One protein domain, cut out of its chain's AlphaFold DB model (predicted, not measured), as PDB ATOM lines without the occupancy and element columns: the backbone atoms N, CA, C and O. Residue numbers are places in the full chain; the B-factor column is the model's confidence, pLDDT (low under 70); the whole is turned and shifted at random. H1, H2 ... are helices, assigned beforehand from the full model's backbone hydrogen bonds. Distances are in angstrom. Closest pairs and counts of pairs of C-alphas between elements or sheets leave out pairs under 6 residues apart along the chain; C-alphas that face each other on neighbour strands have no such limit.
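What this domain is: This is residues 8 to 50 of the 50 residues of the protein "DpnI_C domain-containing protein" of Clostridium sp. (UniProt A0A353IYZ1). Two short helices, H2 and H3, follow each other in a row along the longest axis, with H1 and H4 beside the row and the links 17 to 24 and 39 to 44 making its two ends. The printed part has 43 residues with four named helices, H1 to H4, and no named strand: all helix. It is compact, with a radius of gyration of the C-alphas of 10.0 A, and spans 31 by 15 by 15 A, only just a rod.

Where its parts are: H1, residues 8 to 16, begins at C-alpha 8 (-53.981, 29.846, -2.064) and is 12.1 A long. H2 is residues 25 to 29, 6.2 A, and H3 residues 32 to 38, 9.8 A. H4, residues 45 to 49, 6.3 A, ends at C-alpha 49 (-48.268, 27.071, 4.235).

How they stand to each other: H1 is close to but not clearly touching H3, at a steep tilt of 45 degrees, opposite ways; the closest C-alphas, Asp 10 and Leu 35, are 7.5 A apart. H3 and H4 touch, the closest C-alphas being Glu 32 and Ile 45, 6.1 A. Every O i to N i+4 pair in H1, H2, H3 and H4 is within hydrogen-bond range.

The domain as a whole: The printed part has no cut, no link is long, and no printed residue is under 70 in pLDDT.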
ATOM      1  N   THR A   8     -53.741  31.184  -1.519       87.31
ATOM      2  CA  THR A   8     -53.981  29.846  -2.064       87.31
ATOM      3  C   THR A   8     -53.478  29.707  -3.499       87.31
ATOM      4  O   THR A   8     -52.878  28.688  -3.822       87.31
ATOM      5  N   THR A   9     -53.679  30.718  -4.345       89.88
ATOM      6  CA  THR A   9     -53.233  30.715  -5.745       89.88
ATOM      7  C   THR A   9     -51.711  30.750  -5.828       89.88
ATOM      8  O   THR A   9     -51.123  29.947  -6.546       89.88
ATOM      9  N   ASP A  10     -51.059  31.608  -5.038       90.69
ATOM     10  CA  ASP A  10     -49.592  31.681  -5.011       90.69
ATOM     11  C   ASP A  10     -48.959  30.400  -4.446       90.69
ATOM     12  O   ASP A  10     -47.926  29.943  -4.935       90.69
ATOM     13  N   VAL A  11     -49.575  29.783  -3.431       89.50
ATOM     14  CA  VAL A  11     -49.126  28.484  -2.905       89.50
ATOM     15  C   VAL A  11     -49.346  27.373  -3.935       89.50
ATOM     16  O   VAL A  11     -48.466  26.531  -4.104       89.50
ATOM     17  N   LEU A  12     -50.470  27.378  -4.659       89.69
ATOM     18  CA  LEU A  12     -50.735  26.410  -5.727       89.69
ATOM     19  C   LEU A  12     -49.719  26.544  -6.871       89.69
ATOM     20  O   LEU A  12     -49.252  25.532  -7.383       89.69
ATOM     21  N   ASP A  13     -49.346  27.767  -7.250       91.25
ATOM     22  CA  ASP A  13     -48.268  28.020  -8.214       91.25
ATOM     23  C   ASP A  13     -46.930  27.449  -7.719       91.25
ATOM     24  O   ASP A  13     -46.219  26.787  -8.473       91.25
ATOM     25  N   CYS A  14     -46.608  27.616  -6.431       91.44
ATOM     26  CA  CYS A  14     -45.409  27.017  -5.839       91.44
ATOM     27  C   CYS A  14     -45.432  25.483  -5.907       91.44
ATOM     28  O   CYS A  14     -44.419  24.873  -6.235       91.44
ATOM     29  N   ILE A  15     -46.582  24.858  -5.637       90.94
ATOM     30  CA  ILE A  15     -46.743  23.401  -5.725       90.94
ATOM     31  C   ILE A  15     -46.613  22.921  -7.178       90.94
ATOM     32  O   ILE A  15     -45.953  21.919  -7.416       90.94
ATOM     33  N   GLN A  16     -47.161  23.654  -8.152       91.50
ATOM     34  CA  GLN A  16     -47.044  23.322  -9.581       91.50
ATOM     35  C   GLN A  16     -45.600  23.358 -10.102       91.50
ATOM     36  O   GLN A  16     -45.294  22.711 -11.097       91.50
ATOM     37  N   HIS A  17     -44.705  24.093  -9.436       92.00
ATOM     38  CA  HIS A  17     -43.276  24.091  -9.757       92.00
ATOM     39  C   HIS A  17     -42.528  22.877  -9.181       92.00
ATOM     40  O   HIS A  17     -41.341  22.709  -9.459       92.00
ATOM     41  N   ILE A  18     -43.178  22.050  -8.358       92.69
ATOM     42  CA  ILE A  18     -42.605  20.795  -7.877       92.69
ATOM     43  C   ILE A  18     -42.926  19.721  -8.918       92.69
ATOM     44  O   ILE A  18     -44.077  19.342  -9.090       92.69
ATOM     45  N   GLU A  19     -41.905  19.207  -9.604       88.56
ATOM     46  CA  GLU A  19     -42.043  18.222 -10.697       88.56
ATOM     47  C   GLU A  19     -42.522  16.824 -10.242       88.56
ATOM     48  O   GLU A  19     -42.526  15.878 -11.026       88.56
ATOM     49  N   SER A  20     -42.898  16.668  -8.972       90.56
ATOM     50  CA  SER A  20     -43.263  15.396  -8.354       90.56
ATOM     51  C   SER A  20     -44.717  15.415  -7.894       90.56
ATOM     52  O   SER A  20     -45.132  16.328  -7.182       90.56
ATOM     53  N   ASP A  21     -45.462  14.350  -8.207       89.38
ATOM     54  CA  ASP A  21     -46.831  14.138  -7.709       89.38
ATOM     55  C   ASP A  21     -46.883  13.977  -6.181       89.38
ATOM     56  O   ASP A  21     -47.911  14.208  -5.543       89.38
ATOM     57  N   VAL A  22     -45.759  13.572  -5.581       91.56
ATOM     58  CA  VAL A  22     -45.585  13.473  -4.132       91.56
ATOM     59  C   VAL A  22     -44.495  14.438  -3.715       91.56
ATOM     60  O   VAL A  22     -43.337  14.292  -4.104       91.56
ATOM     61  N   PHE A  23     -44.860  15.397  -2.878       92.50
ATOM     62  CA  PHE A  23     -43.938  16.376  -2.332       92.50
ATOM     63  C   PHE A  23     -44.004  16.386  -0.812       92.50
ATOM     64  O   PHE A  23     -45.001  16.034  -0.177       92.50
ATOM     65  N   THR A  24     -42.906  16.814  -0.214       93.00
ATOM     66  CA  THR A  24     -42.791  16.992   1.227       93.00
ATOM     67  C   THR A  24     -43.074  18.436   1.616       93.00
ATOM     68  O   THR A  24     -42.862  19.378   0.851       93.00
ATOM     69  N   LEU A  25     -43.471  18.647   2.871       91.62
ATOM     70  CA  LEU A  25     -43.636  19.996   3.416       91.62
ATOM     71  C   LEU A  25     -42.330  20.814   3.344       91.62
ATOM     72  O   LEU A  25     -42.365  22.028   3.169       91.62
ATOM     73  N   GLN A  26     -41.171  20.147   3.426       92.00
ATOM     74  CA  GLN A  26     -39.862  20.779   3.248       92.00
ATOM     75  C   GLN A  26     -39.665  21.344   1.839       92.00
ATOM     76  O   GLN A  26     -39.046  22.396   1.700       92.00
ATOM     77  N   GLU A  27     -40.182  20.679   0.806       92.69
ATOM     78  CA  GLU A  27     -40.104  21.179  -0.567       92.69
ATOM     79  C   GLU A  27     -40.971  22.414  -0.758       92.69
ATOM     80  O   GLU A  27     -40.496  23.398  -1.317       92.69
ATOM     81  N   VAL A  28     -42.174  22.428  -0.183       91.50
ATOM     82  CA  VAL A  28     -43.029  23.623  -0.203       91.50
ATOM     83  C   VAL A  28     -42.381  24.777   0.574       91.50
ATOM     84  O   VAL A  28     -42.419  25.928   0.145       91.50
ATOM     85  N   TYR A  29     -41.691  24.488   1.681       93.75
ATOM     86  CA  TYR A  29     -40.949  25.503   2.437       93.75
ATOM     87  C   TYR A  29     -39.773  26.123   1.674       93.75
ATOM     88  O   TYR A  29     -39.366  27.228   2.032       93.75
ATOM     89  N   LYS A  30     -39.265  25.511   0.594       93.44
ATOM     90  CA  LYS A  30     -38.267  26.163  -0.279       93.44
ATOM     91  C   LYS A  30     -38.824  27.430  -0.939       93.44
ATOM     92  O   LYS A  30     -38.060  28.342  -1.246       93.44
ATOM     93  N   PHE A  31     -40.145  27.526  -1.091       92.69
ATOM     94  CA  PHE A  31     -40.823  28.697  -1.644       92.69
ATOM     95  C   PHE A  31     -41.126  29.787  -0.603       92.69
ATOM     96  O   PHE A  31     -41.673  30.830  -0.960       92.69
ATOM     97  N   GLU A  32     -40.727  29.610   0.664       91.25
ATOM     98  CA  GLU A  32     -40.893  30.626   1.713       91.25
ATOM     99  C   GLU A  32     -40.316  31.980   1.294       91.25
ATOM    100  O   GLU A  32     -40.968  32.998   1.489       91.25
ATOM    101  N   GLY A  33     -39.130  32.005   0.678       91.25
ATOM    102  CA  GLY A  33     -38.514  33.252   0.222       91.25
ATOM    103  C   GLY A  33     -39.349  33.965  -0.848       91.25
ATOM    104  O   GLY A  33     -39.538  35.177  -0.779       91.25
ATOM    105  N   LYS A  34     -39.918  33.208  -1.799       91.62
ATOM    106  CA  LYS A  34     -40.812  33.742  -2.840       91.62
ATOM    107  C   LYS A  34     -42.077  34.328  -2.210       91.62
ATOM    108  O   LYS A  34     -42.416  35.479  -2.476       91.62
ATOM    109  N   LEU A  35     -42.725  33.576  -1.321       90.62
ATOM    110  CA  LEU A  35     -43.939  34.008  -0.626       90.62
ATOM    111  C   LEU A  35     -43.674  35.171   0.341       90.62
ATOM    112  O   LEU A  35     -44.496  36.073   0.442       90.62
ATOM    113  N   SER A  36     -42.517  35.220   0.999       91.94
ATOM    114  CA  SER A  36     -42.129  36.344   1.857       91.94
ATOM    115  C   SER A  36     -41.919  37.631   1.061       91.94
ATOM    116  O   SER A  36     -42.211  38.708   1.573       91.94
ATOM    117  N   ASN A  37     -41.438  37.538  -0.182       91.25
ATOM    118  CA  ASN A  37     -41.305  38.697  -1.066       91.25
ATOM    119  C   ASN A  37     -42.668  39.179  -1.589       91.25
ATOM    120  O   ASN A  37     -42.880  40.382  -1.720       91.25
ATOM    121  N   LEU A  38     -43.595  38.253  -1.865       89.69
ATOM    122  CA  LEU A  38     -44.967  38.575  -2.280       89.69
ATOM    123  C   LEU A  38     -45.803  39.147  -1.124       89.69
ATOM    124  O   LEU A  38     -46.603  40.059  -1.328       89.69
ATOM    125  N   TYR A  39     -45.580  38.644   0.091       90.00
ATOM    126  CA  TYR A  39     -46.308  38.996   1.308       90.00
ATOM    127  C   TYR A  39     -45.351  39.497   2.404       90.00
ATOM    128  O   TYR A  39     -45.240  38.866   3.458       90.00
ATOM    129  N   PRO A  40     -44.694  40.659   2.223       87.75
ATOM    130  CA  PRO A  40     -43.661  41.158   3.142       87.75
ATOM    131  C   PRO A  40     -44.179  41.450   4.559       87.75
ATOM    132  O   PRO A  40     -43.414  41.461   5.521       87.75
ATOM    133  N   ASN A  41     -45.491  41.652   4.711       89.69
ATOM    134  CA  ASN A  41     -46.132  41.848   6.012       89.69
ATOM    135  C   ASN A  41     -46.419  40.531   6.757       89.69
ATOM    136  O   ASN A  41     -46.725  40.555   7.950       89.69
ATOM    137  N   ASN A  42     -46.327  39.377   6.090       88.12
ATOM    138  CA  ASN A  42     -46.561  38.077   6.707       88.12
ATOM    139  C   ASN A  42     -45.247  37.498   7.251       88.12
ATOM    140  O   ASN A  42     -44.462  36.895   6.531       88.12
ATOM    141  N   LYS A  43     -45.033  37.634   8.561       87.88
ATOM    142  CA  LYS A  43     -43.848  37.092   9.254       87.88
ATOM    143  C   LYS A  43     -43.924  35.583   9.529       87.88
ATOM    144  O   LYS A  43     -42.968  35.013  10.037       87.88
ATOM    145  N   ASN A  44     -45.055  34.941   9.226       91.31
ATOM    146  CA  ASN A  44     -45.338  33.545   9.560       91.31
ATOM    147  C   ASN A  44     -45.674  32.724   8.303       91.31
ATOM    148  O   ASN A  44     -46.650  31.973   8.280       91.31
ATOM    149  N   ILE A  45     -44.859  32.853   7.253       91.31
ATOM    150  CA  ILE A  45     -45.055  32.186   5.956       91.31
ATOM    151  C   ILE A  45     -45.224  30.666   6.116       91.31
ATOM    152  O   ILE A  45     -46.231  30.117   5.676       91.31
ATOM    153  N   LYS A  46     -44.320  29.982   6.834       89.38
ATOM    154  CA  LYS A  46     -44.416  28.523   7.074       89.38
ATOM    155  C   LYS A  46     -45.690  28.094   7.794       89.38
ATOM    156  O   LYS A  46     -46.200  27.011   7.525       89.38
ATOM    157  N   ALA A  47     -46.190  28.926   8.710       90.81
ATOM    158  CA  ALA A  47     -47.430  28.648   9.428       90.81
ATOM    159  C   ALA A  47     -48.655  28.810   8.525       90.81
ATOM    160  O   ALA A  47     -49.661  28.160   8.754       90.81
ATOM    161  N   LYS A  48     -48.557  29.667   7.504       87.81
ATOM    162  CA  LYS A  48     -49.606  29.894   6.510       87.81
ATOM    163  C   LYS A  48     -49.564  28.878   5.354       87.81
ATOM    164  O   LYS A  48     -50.554  28.724   4.651       87.81
ATOM    165  N   ILE A  49     -48.422  28.217   5.149       87.94
ATOM    166  CA  ILE A  49     -48.268  27.071   4.235       87.94
ATOM    167  C   ILE A  49     -48.836  25.776   4.849       87.94
ATOM    168  O   ILE A  49     -49.285  24.910   4.106       87.94
ATOM    169  N   ARG A  50     -48.772  25.625   6.180       86.56
ATOM    170  CA  ARG A  50     -49.310  24.465   6.913       86.56
ATOM    171  C   ARG A  50     -50.831  24.427   6.907       86.56
ATOM    172  O   ARG A  50     -51.344  23.289   6.916       86.56
TER     173      ARG A  50